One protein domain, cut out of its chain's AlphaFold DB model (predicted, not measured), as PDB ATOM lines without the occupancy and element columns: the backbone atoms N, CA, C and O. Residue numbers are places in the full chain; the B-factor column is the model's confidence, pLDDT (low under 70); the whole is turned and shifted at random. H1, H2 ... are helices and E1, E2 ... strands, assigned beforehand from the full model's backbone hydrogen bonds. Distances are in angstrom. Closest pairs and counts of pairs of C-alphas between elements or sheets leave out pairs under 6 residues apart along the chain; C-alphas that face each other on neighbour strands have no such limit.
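This is residues 2 to 82 of the 82 residues of the protein "Hypothetical protein" of Rotaria sp. Silwood2 (UniProt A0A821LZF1). This domain has little regular structure: a small two-strand hairpin, E1 and E2, with one short helix, H1, near it, set between two long stretches with no named element. Residues 2 to 38 make a wide arc, from which residues 28 to 34 stick out; residues 64 to 82 follow H1. The printed part has 81 residues, of which 13 are in named elements, E1, E2, H1 in chain order, mixed class with an antiparallel sheet. It is loose, with a radius of gyration of the C-alphas of 14.9 A and spans of 47 by 38 by 22 A.

E1, residues 39 to 42, and E2, residues 50 to 53, form an antiparallel hairpin at 151 degrees. N 40 and O 52 are 2.8 A apart, within hydrogen-bond range. For H1, residues 59 to 63, the C-alpha closest to E2 is that of Cys 59, 7.8 A from that of Ile 52. In H1 every O i to N i+4 pair is within hydrogen-bond range.

E1 starts at C-alpha 39 (6.717, -25.589, -31.515) and spans 9.5 A; E2 spans 10.3 A. H1 spans 6.2 A, ending at C-alpha 63 (2.625, -37.763, -29.689).

The farthest C-alphas, of His 10 and Asp 31, are 47.4 A apart. The printed part has no cut. The link from E1 to E2 is short; that from E2 to H1 is tight. Mean pLDDT of the printed part is 75.1, and residues 2 to 25 are under 70, among others.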
ATOM      1  N   ILE A   2      10.472 -42.237 -34.540       50.22
ATOM      2  CA  ILE A   2      10.610 -42.030 -35.993       50.22
ATOM      3  C   ILE A   2       9.235 -42.239 -36.621       50.22
ATOM      4  O   ILE A   2       8.694 -43.336 -36.512       50.22
ATOM      5  N   PHE A   3       8.710 -41.204 -37.270       53.50
ATOM      6  CA  PHE A   3       7.465 -41.257 -38.030       53.50
ATOM      7  C   PHE A   3       7.795 -41.259 -39.513       53.50
ATOM      8  O   PHE A   3       8.558 -40.405 -39.971       53.50
ATOM      9  N   ASP A   4       7.251 -42.229 -40.241       54.06
ATOM     10  CA  ASP A   4       7.269 -42.194 -41.696       54.06
ATOM     11  C   ASP A   4       6.026 -41.434 -42.166       54.06
ATOM     12  O   ASP A   4       4.898 -41.888 -41.997       54.06
ATOM     13  N   ILE A   5       6.251 -40.223 -42.670       52.91
ATOM     14  CA  ILE A   5       5.217 -39.335 -43.221       52.91
ATOM     15  C   ILE A   5       4.919 -39.646 -44.694       52.91
ATOM     16  O   ILE A   5       4.011 -39.053 -45.274       52.91
ATOM     17  N   ASN A   6       5.653 -40.577 -45.315       53.22
ATOM     18  CA  ASN A   6       5.366 -41.006 -46.676       53.22
ATOM     19  C   ASN A   6       4.275 -42.076 -46.677       53.22
ATOM     20  O   ASN A   6       4.528 -43.256 -46.455       53.22
ATOM     21  N   HIS A   7       3.061 -41.663 -47.039       51.91
ATOM     22  CA  HIS A   7       1.908 -42.552 -47.202       51.91
ATOM     23  C   HIS A   7       2.127 -43.652 -48.271       51.91
ATOM     24  O   HIS A   7       1.398 -44.644 -48.301       51.91
ATOM     25  N   GLU A   8       3.123 -43.497 -49.153       52.69
ATOM     26  CA  GLU A   8       3.456 -44.473 -50.203       52.69
ATOM     27  C   GLU A   8       4.505 -45.514 -49.788       52.69
ATOM     28  O   GLU A   8       4.629 -46.556 -50.437       52.69
ATOM     29  N   ILE A   9       5.248 -45.285 -48.700       53.53
ATOM     30  CA  ILE A   9       6.215 -46.261 -48.199       53.53
ATOM     31  C   ILE A   9       5.502 -47.096 -47.139       53.53
ATOM     32  O   ILE A   9       5.425 -46.741 -45.968       53.53
ATOM     33  N   HIS A  10       4.971 -48.245 -47.555       51.88
ATOM     34  CA  HIS A  10       4.566 -49.306 -46.635       51.88
ATOM     35  C   HIS A  10       5.801 -49.912 -45.948       51.88
ATOM     36  O   HIS A  10       6.150 -51.072 -46.183       51.88
ATOM     37  N   ASP A  11       6.487 -49.154 -45.089       55.03
ATOM     38  CA  ASP A  11       7.426 -49.767 -44.162       55.03
ATOM     39  C   ASP A  11       6.609 -50.568 -43.137       55.03
ATOM     40  O   ASP A  11       6.018 -50.035 -42.199       55.03
ATOM     41  N   ARG A  12       6.548 -51.894 -43.326       50.88
ATOM     42  CA  ARG A  12       5.934 -52.837 -42.371       50.88
ATOM     43  C   ARG A  12       6.640 -52.838 -41.009       50.88
ATOM     44  O   ARG A  12       6.169 -53.515 -40.094       50.88
ATOM     45  N   ARG A  13       7.742 -52.100 -40.836       51.84
ATOM     46  CA  ARG A  13       8.364 -51.823 -39.537       51.84
ATOM     47  C   ARG A  13       7.576 -50.729 -38.816       51.84
ATOM     48  O   ARG A  13       8.073 -49.637 -38.571       51.84
ATOM     49  N   LEU A  14       6.363 -51.085 -38.392       53.22
ATOM     50  CA  LEU A  14       5.446 -50.253 -37.596       53.22
ATOM     51  C   LEU A  14       6.031 -49.771 -36.253       53.22
ATOM     52  O   LEU A  14       5.390 -49.017 -35.530       53.22
ATOM     53  N   TYR A  15       7.244 -50.202 -35.905       55.66
ATOM     54  CA  TYR A  15       7.893 -49.927 -34.634       55.66
ATOM     55  C   TYR A  15       9.401 -49.802 -34.855       55.66
ATOM     56  O   TYR A  15      10.171 -50.721 -34.572       55.66
ATOM     57  N   ASN A  16       9.844 -48.663 -35.386       56.50
ATOM     58  CA  ASN A  16      11.257 -48.321 -35.282       56.50
ATOM     59  C   ASN A  16      11.591 -48.162 -33.795       56.50
ATOM     60  O   ASN A  16      11.009 -47.313 -33.112       56.50
ATOM     61  N   VAL A  17      12.514 -48.992 -33.300       61.34
ATOM     62  CA  VAL A  17      13.024 -48.888 -31.930       61.34
ATOM     63  C   VAL A  17      13.513 -47.451 -31.724       61.34
ATOM     64  O   VAL A  17      14.278 -46.956 -32.561       61.34
ATOM     65  N   PRO A  18      13.059 -46.748 -30.669       61.81
ATOM     66  CA  PRO A  18      13.539 -45.408 -30.376       61.81
ATOM     67  C   PRO A  18      15.068 -45.401 -30.332       61.81
ATOM     68  O   PRO A  18      15.680 -46.150 -29.580       61.81
ATOM     69  N   THR A  19      15.692 -44.557 -31.150       67.38
ATOM     70  CA  THR A  19      17.154 -44.390 -31.159       67.38
ATOM     71  C   THR A  19      17.640 -43.470 -30.041       67.38
ATOM     72  O   THR A  19      18.840 -43.353 -29.826       67.38
ATOM     73  N   ALA A  20      16.711 -42.805 -29.352       67.50
ATOM     74  CA  ALA A  20      16.954 -41.983 -28.180       67.50
ATOM     75  C   ALA A  20      16.077 -42.491 -27.034       67.50
ATOM     76  O   ALA A  20      14.899 -42.805 -27.224       67.50
ATOM     77  N   ASN A  21      16.684 -42.569 -25.860       62.38
ATOM     78  CA  ASN A  21      16.103 -42.984 -24.589       62.38
ATOM     79  C   ASN A  21      15.450 -41.823 -23.822       62.38
ATOM     80  O   ASN A  21      14.704 -42.072 -22.880       62.38
ATOM     81  N   GLU A  22      15.700 -40.575 -24.225       59.44
ATOM     82  CA  GLU A  22      15.241 -39.379 -23.519       59.44
ATOM     83  C   GLU A  22      14.616 -38.363 -24.486       59.44
ATOM     84  O   GLU A  22      15.061 -38.195 -25.624       59.44
ATOM     85  N   VAL A  23      13.568 -37.681 -24.020       66.69
ATOM     86  CA  VAL A  23      12.924 -36.546 -24.693       66.69
ATOM     87  C   VAL A  23      13.007 -35.363 -23.734       66.69
ATOM     88  O   VAL A  23      12.545 -35.466 -22.600       66.69
ATOM     89  N   ALA A  24      13.592 -34.250 -24.173       68.06
ATOM     90  CA  ALA A  24      13.700 -33.026 -23.384       68.06
ATOM     91  C   ALA A  24      12.820 -31.921 -23.982       68.06
ATOM     92  O   ALA A  24      12.789 -31.734 -25.199       68.06
ATOM     93  N   ALA A  25      12.137 -31.164 -23.124       69.06
ATOM     94  CA  ALA A  25      11.488 -29.915 -23.499       69.06
ATOM     95  C   ALA A  25      12.415 -28.751 -23.127       69.06
ATOM     96  O   ALA A  25      12.835 -28.644 -21.977       69.06
ATOM     97  N   VAL A  26      12.735 -27.887 -24.093       71.56
ATOM     98  CA  VAL A  26      13.579 -26.702 -23.879       71.56
ATOM     99  C   VAL A  26      12.748 -25.460 -24.166       71.56
ATOM    100  O   VAL A  26      12.211 -25.312 -25.262       71.56
ATOM    101  N   PHE A  27      12.654 -24.564 -23.189       68.44
ATOM    102  CA  PHE A  27      12.046 -23.248 -23.350       68.44
ATOM    103  C   PHE A  27      12.979 -22.182 -22.774       68.44
ATOM    104  O   PHE A  27      13.678 -22.419 -21.792       68.44
ATOM    105  N   VAL A  28      13.002 -21.020 -23.422       67.12
ATOM    106  CA  VAL A  28      13.716 -19.825 -22.963       67.12
ATOM    107  C   VAL A  28      12.646 -18.810 -22.579       67.12
ATOM    108  O   VAL A  28      11.791 -18.507 -23.410       67.12
ATOM    109  N   GLY A  29      12.670 -18.325 -21.341       67.12
ATOM    110  CA  GLY A  29      11.757 -17.294 -20.847       67.12
ATOM    111  C   GLY A  29      12.449 -16.393 -19.826       67.12
ATOM    112  O   GLY A  29      13.325 -16.860 -19.096       67.12
ATOM    113  N   GLU A  30      12.064 -15.118 -19.794       72.94
ATOM    114  CA  GLU A  30      12.287 -14.224 -18.649       72.94
ATOM    115  C   GLU A  30      11.109 -14.389 -17.671       72.94
ATOM    116  O   GLU A  30       9.979 -14.649 -18.082       72.94
ATOM    117  N   ASP A  31      11.385 -14.314 -16.367       70.00
ATOM    118  CA  ASP A  31      10.383 -14.207 -15.296       70.00
ATOM    119  C   ASP A  31       9.243 -15.243 -15.285       70.00
ATOM    120  O   ASP A  31       8.105 -14.950 -14.928       70.00
ATOM    121  N   SER A  32       9.557 -16.512 -15.567       65.06
ATOM    122  CA  SER A  32       8.597 -17.635 -15.490       65.06
ATOM    123  C   SER A  32       7.439 -17.567 -16.495       65.06
ATOM    124  O   SER A  32       6.482 -18.337 -16.375       65.06
ATOM    125  N   GLU A  33       7.510 -16.692 -17.502       70.75
ATOM    126  CA  GLU A  33       6.504 -16.662 -18.557       70.75
ATOM    127  C   GLU A  33       6.640 -17.885 -19.467       70.75
ATOM    128  O   GLU A  33       7.700 -18.185 -20.023       70.75
ATOM    129  N   ILE A  34       5.533 -18.612 -19.633       67.38
ATOM    130  CA  ILE A  34       5.449 -19.686 -20.619       67.38
ATOM    131  C   ILE A  34       5.338 -19.022 -21.996       67.38
ATOM    132  O   ILE A  34       4.378 -18.281 -22.221       67.38
ATOM    133  N   PRO A  35       6.248 -19.311 -22.945       70.75
ATOM    134  CA  PRO A  35       6.165 -18.743 -24.280       70.75
ATOM    135  C   PRO A  35       4.811 -19.052 -24.924       70.75
ATOM    136  O   PRO A  35       4.382 -20.209 -24.991       70.75
ATOM    137  N   THR A  36       4.149 -18.019 -25.445       71.88
ATOM    138  CA  THR A  36       2.887 -18.162 -26.190       71.88
ATOM    139  C   THR A  36       3.072 -19.012 -27.446       71.88
ATOM    140  O   THR A  36       2.176 -19.767 -27.830       71.88
ATOM    141  N   TYR A  37       4.261 -18.953 -28.052       73.69
ATOM    142  CA  TYR A  37       4.612 -19.721 -29.239       73.69
ATOM    143  C   TYR A  37       5.340 -21.023 -28.883       73.69
ATOM    144  O   TYR A  37       6.531 -21.033 -28.568       73.69
ATOM    145  N   ARG A  38       4.620 -22.145 -28.981       81.44
ATOM    146  CA  ARG A  38       5.150 -23.494 -28.742       81.44
ATOM    147  C   ARG A  38       5.256 -24.251 -30.059       81.44
ATOM    148  O   ARG A  38       4.284 -24.347 -30.810       81.44
ATOM    149  N   HIS A  39       6.440 -24.789 -30.328       85.38
ATOM    150  CA  HIS A  39       6.717 -25.589 -31.515       85.38
ATOM    151  C   HIS A  39       7.413 -26.893 -31.140       85.38
ATOM    152  O   HIS A  39       8.125 -26.964 -30.140       85.38
ATOM    153  N   ILE A  40       7.222 -27.911 -31.970       84.75
ATOM    154  CA  ILE A  40       7.915 -29.191 -31.889       84.75
ATOM    155  C   ILE A  40       9.029 -29.179 -32.932       84.75
ATOM    156  O   ILE A  40       8.791 -28.898 -34.108       84.75
ATOM    157  N   ALA A  41      10.252 -29.468 -32.493       86.56
ATOM    158  CA  ALA A  41      11.394 -29.681 -33.368       86.56
ATOM    159  C   ALA A  41      11.423 -31.145 -33.829       86.56
ATOM    160  O   ALA A  41      11.431 -32.063 -33.011       86.56
ATOM    161  N   ILE A  42      11.445 -31.356 -35.141       84.06
ATOM    162  CA  ILE A  42      11.419 -32.669 -35.780       84.06
ATOM    163  C   ILE A  42      12.691 -32.820 -36.601       84.06
ATOM    164  O   ILE A  42      13.076 -31.914 -37.337       84.06
ATOM    165  N   TYR A  43      13.326 -33.983 -36.504       83.94
ATOM    166  CA  TYR A  43      14.459 -34.365 -37.343       83.94
ATOM    167  C   TYR A  43      14.060 -35.579 -38.189       83.94
ATOM    168  O   TYR A  43      14.288 -36.717 -37.765       83.94
ATOM    169  N   PRO A  44      13.414 -35.374 -39.353       76.50
ATOM    170  CA  PRO A  44      13.055 -36.477 -40.227       76.50
ATOM    171  C   PRO A  44      14.314 -37.120 -40.812       76.50
ATOM    172  O   PRO A  44      15.322 -36.459 -41.075       76.50
ATOM    173  N   ARG A  45      14.262 -38.430 -41.051       75.81
ATOM    174  CA  ARG A  45      15.386 -39.146 -41.657       75.81
ATOM    175  C   ARG A  45      15.645 -38.603 -43.064       75.81
ATOM    176  O   ARG A  45      14.745 -38.582 -43.895       75.81
ATOM    177  N   GLY A  46      16.886 -38.199 -43.327       80.75
ATOM    178  CA  GLY A  46      17.289 -37.673 -44.635       80.75
ATOM    179  C   GLY A  46      16.819 -36.243 -44.918       80.75
ATOM    180  O   GLY A  46      16.984 -35.779 -46.042       80.75
ATOM    181  N   GLN A  47      16.259 -35.542 -43.928       82.88
ATOM    182  CA  GLN A  47      15.860 -34.139 -44.046       82.88
ATOM    183  C   GLN A  47      16.529 -33.295 -42.951       82.88
ATOM    184  O   GLN A  47      17.095 -33.818 -41.990       82.88
ATOM    185  N   GLY A  48      16.495 -31.973 -43.120       87.06
ATOM    186  CA  GLY A  48      16.957 -31.032 -42.100       87.06
ATOM    187  C   GLY A  48      15.991 -30.922 -40.917       87.06
ATOM    188  O   GLY A  48      14.882 -31.453 -40.952       87.06
ATOM    189  N   LEU A  49      16.407 -30.186 -39.881       88.31
ATOM    190  CA  LEU A  49      15.533 -29.816 -38.767       88.31
ATOM    191  C   LEU A  49      14.289 -29.088 -39.293       88.31
ATOM    192  O   LEU A  49      14.398 -28.086 -39.998       88.31
ATOM    193  N   GLN A  50      13.121 -29.553 -38.875       87.44
ATOM    194  CA  GLN A  50      11.831 -28.929 -39.134       87.44
ATOM    195  C   GLN A  50      11.197 -28.490 -37.818       87.44
ATOM    196  O   GLN A  50      11.438 -29.081 -36.766       87.44
ATOM    197  N   LYS A  51      10.389 -27.433 -37.864       88.62
ATOM    198  CA  LYS A  51       9.634 -26.944 -36.711       88.62
ATOM    199  C   LYS A  51       8.169 -26.860 -37.097       88.62
ATOM    200  O   LYS A  51       7.842 -26.140 -38.034       88.62
ATOM    201  N   ILE A  52       7.316 -27.559 -36.358       89.31
ATOM    202  CA  ILE A  52       5.860 -27.462 -36.507       89.31
ATOM    203  C   ILE A  52       5.262 -26.789 -35.278       89.31
ATOM    204  O   ILE A  52       5.805 -26.909 -34.179       89.31
ATOM    205  N   GLN A  53       4.168 -26.052 -35.448       89.69
ATOM    206  CA  GLN A  53       3.442 -25.490 -34.310       89.69
ATOM    207  C   GLN A  53       2.698 -26.591 -33.566       89.69
ATOM    208  O   GLN A  53       2.308 -27.575 -34.173       89.69
ATOM    209  N   ILE A  54       2.431 -26.402 -32.273       88.25
ATOM    210  CA  ILE A  54       1.674 -27.388 -31.482       88.25
ATOM    211  C   ILE A  54       0.233 -27.618 -31.980       88.25
ATOM    212  O   ILE A  54      -0.384 -28.616 -31.634       88.25
ATOM    213  N   ILE A  55      -0.299 -26.683 -32.770       91.75
ATOM    214  CA  ILE A  55      -1.627 -26.759 -33.398       91.75
ATOM    215  C   ILE A  55      -1.595 -27.425 -34.784       91.75
ATOM    216  O   ILE A  55      -2.610 -27.441 -35.477       91.75
ATOM    217  N   ASP A  56      -0.431 -27.913 -35.219       92.00
ATOM    218  CA  ASP A  56      -0.297 -28.636 -36.478       92.00
ATOM    219  C   ASP A  56      -1.051 -29.976 -36.389       92.00
ATOM    220  O   ASP A  56      -0.909 -30.690 -35.390       92.00
ATOM    221  N   PRO A  57      -1.810 -30.370 -37.428       92.25
ATOM    222  CA  PRO A  57      -2.563 -31.627 -37.435       92.25
ATOM    223  C   PRO A  57      -1.705 -32.884 -37.230       92.25
ATOM    224  O   PRO A  57      -2.248 -33.949 -36.935       92.25
ATOM    225  N   ASN A  58      -0.384 -32.792 -37.401       89.50
ATOM    226  CA  ASN A  58       0.547 -33.894 -37.193       89.50
ATOM    227  C   ASN A  58       1.074 -33.987 -35.749       89.50
ATOM    228  O   ASN A  58       1.722 -34.975 -35.407       89.50
ATOM    229  N   CYS A  59       0.808 -33.010 -34.873       89.69
ATOM    230  CA  CYS A  59       1.302 -33.042 -33.492       89.69
ATOM    231  C   CYS A  59       0.753 -34.226 -32.688       89.69
ATOM    232  O   CYS A  59       1.518 -34.952 -32.048       89.69
ATOM    233  N   ASP A  60      -0.557 -34.447 -32.746       89.06
ATOM    234  CA  ASP A  60      -1.226 -35.554 -32.064       89.06
ATOM    235  C   ASP A  60      -0.761 -36.935 -32.551       89.06
ATOM    236  O   ASP A  60      -0.358 -37.733 -31.701       89.06
ATOM    237  N   PRO A  61      -0.730 -37.253 -33.865       87.06
ATOM    238  CA  PRO A  61      -0.239 -38.552 -34.322       87.06
ATOM    239  C   PRO A  61       1.236 -38.782 -33.979       87.06
ATOM    240  O   PRO A  61       1.634 -39.915 -33.702       87.06
ATOM    241  N   MET A  62       2.039 -37.714 -33.907       82.56
ATOM    242  CA  MET A  62       3.430 -37.790 -33.460       82.56
ATOM    243  C   MET A  62       3.599 -37.965 -31.944       82.56
ATOM    244  O   MET A  62       4.664 -38.374 -31.480       82.56
ATOM    245  N   THR A  63       2.582 -37.641 -31.154       84.12
ATOM    246  CA  THR A  63       2.625 -37.763 -29.689       84.12
ATOM    247  C   THR A  63       1.949 -39.050 -29.219       84.12
ATOM    248  O   THR A  63       2.411 -39.687 -28.272       84.12
ATOM    249  N   TYR A  64       0.905 -39.488 -29.926       85.19
ATOM    250  CA  TYR A  64       0.074 -40.640 -29.582       85.19
ATOM    251  C   TYR A  64      -0.003 -41.668 -30.728       85.19
ATOM    252  O   TYR A  64      -1.093 -41.940 -31.234       85.19
ATOM    253  N   PRO A  65       1.112 -42.320 -31.112       78.25
ATOM    254  CA  PRO A  65       1.137 -43.242 -32.257       78.25
ATOM    255  C   PRO A  65       0.124 -44.382 -32.149       78.25
ATOM    256  O   PRO A  65      -0.383 -44.869 -33.153       78.25
ATOM    257  N   PHE A  66      -0.181 -44.809 -30.920       82.94
ATOM    258  CA  PHE A  66      -1.162 -45.861 -30.671       82.94
ATOM    259  C   PHE A  66      -2.588 -45.453 -31.076       82.94
ATOM    260  O   PHE A  66      -3.351 -46.295 -31.540       82.94
ATOM    261  N   LEU A  67      -2.944 -44.172 -30.927       86.31
ATOM    262  CA  LEU A  67      -4.249 -43.641 -31.336       86.31
ATOM    263  C   LEU A  67      -4.304 -43.346 -32.841       86.31
ATOM    264  O   LEU A  67      -5.382 -43.375 -33.430       86.31
ATOM    265  N   PHE A  68      -3.146 -43.115 -33.464       84.62
ATOM    266  CA  PHE A  68      -3.013 -42.776 -34.880       84.62
ATOM    267  C   PHE A  68      -2.087 -43.759 -35.613       84.62
ATOM    268  O   PHE A  68      -1.066 -43.354 -36.174       84.62
ATOM    269  N   PRO A  69      -2.431 -45.057 -35.671       81.00
ATOM    270  CA  PRO A  69      -1.547 -46.090 -36.218       81.00
ATOM    271  C   PRO A  69      -1.238 -45.920 -37.715       81.00
ATOM    272  O   PRO A  69      -0.316 -46.547 -38.226       81.00
ATOM    273  N   ARG A  70      -2.012 -45.090 -38.425       81.38
ATOM    274  CA  ARG A  70      -1.815 -44.757 -39.844       81.38
ATOM    275  C   ARG A  70      -1.306 -43.332 -40.074       81.38
ATOM    276  O   ARG A  70      -1.183 -42.925 -41.220       81.38
ATOM    277  N   GLY A  71      -1.050 -42.570 -39.009       78.69
ATOM    278  CA  GLY A  71      -0.695 -41.154 -39.127       78.69
ATOM    279  C   GLY A  71      -1.839 -40.273 -39.636       78.69
ATOM    280  O   GLY A  71      -1.582 -39.233 -40.235       78.69
ATOM    281  N   ASP A  72      -3.095 -40.688 -39.420       87.25
ATOM    282  CA  ASP A  72      -4.267 -39.848 -39.685       87.25
ATOM    283  C   ASP A  72      -4.119 -38.505 -38.933       87.25
ATOM    284  O   ASP A  72      -3.552 -38.456 -37.838       87.25
ATOM    285  N   LYS A  73      -4.615 -37.407 -39.518       90.19
ATOM    286  CA  LYS A  73      -4.541 -36.081 -38.881       90.19
ATOM    287  C   LYS A  73      -5.282 -36.094 -37.543       90.19
ATOM    288  O   LYS A  73      -6.411 -36.580 -37.470       90.19
ATOM    289  N   GLY A  74      -4.652 -35.541 -36.512       91.38
ATOM    290  CA  GLY A  74      -5.278 -35.344 -35.208       91.38
ATOM    291  C   GLY A  74      -6.054 -34.038 -35.120       91.38
ATOM    292  O   GLY A  74      -6.613 -33.566 -36.111       91.38
ATOM    293  N   TRP A  75      -6.120 -33.460 -33.923       92.69
ATOM    294  CA  TRP A  75      -6.787 -32.186 -33.703       92.69
ATOM    295  C   TRP A  75      -5.995 -31.024 -34.318       92.69
ATOM    296  O   TRP A  75      -4.772 -30.963 -34.230       92.69
ATOM    297  N   TYR A  76      -6.714 -30.088 -34.937       93.38
ATOM    298  CA  TYR A  76      -6.198 -28.812 -35.435       93.38
ATOM    299  C   TYR A  76      -7.361 -27.809 -35.564       93.38
ATOM    300  O   TYR A  76      -8.522 -28.236 -35.566       93.38
ATOM    301  N   PRO A  77      -7.105 -26.489 -35.656       92.81
ATOM    302  CA  PRO A  77      -8.157 -25.471 -35.575       92.81
ATOM    303  C   PRO A  77      -9.264 -25.598 -36.630       92.81
ATOM    304  O   PRO A  77     -10.425 -25.320 -36.336       92.81
ATOM    305  N   GLU A  78      -8.932 -26.042 -37.842       94.44
ATOM    306  CA  GLU A  78      -9.877 -26.191 -38.953       94.44
ATOM    307  C   GLU A  78     -10.457 -27.612 -39.078       94.44
ATOM    308  O   GLU A  78     -11.076 -27.941 -40.095       94.44
ATOM    309  N   LEU A  79     -10.268 -28.472 -38.070       92.44
ATOM    310  CA  LEU A  79     -10.874 -29.801 -38.044       92.44
ATOM    311  C   LEU A  79     -12.405 -29.674 -38.018       92.44
ATOM    312  O   LEU A  79     -12.991 -29.154 -37.067       92.44
ATOM    313  N   GLN A  80     -13.064 -30.182 -39.060       89.56
ATOM    314  CA  GLN A  80     -14.521 -30.180 -39.132       89.56
ATOM    315  C   GLN A  80     -15.104 -31.318 -38.298       89.56
ATOM    316  O   GLN A  80     -14.647 -32.460 -38.359       89.56
ATOM    317  N   LYS A  81     -16.138 -30.998 -37.517       78.38
ATOM    318  CA  LYS A  81     -16.934 -32.000 -36.815       78.38
ATOM    319  C   LYS A  81     -17.949 -32.588 -37.797       78.38
ATOM    320  O   LYS A  81     -18.696 -31.827 -38.409       78.38
ATOM    321  N   ASN A  82     -17.942 -33.913 -37.929       66.62
ATOM    322  CA  ASN A  82     -18.924 -34.667 -38.713       66.62
ATOM    323  C   ASN A  82     -20.334 -34.578 -38.119       66.62
ATOM    324  O   ASN A  82     -20.443 -34.507 -36.869       66.62
TER     325      ASN A  82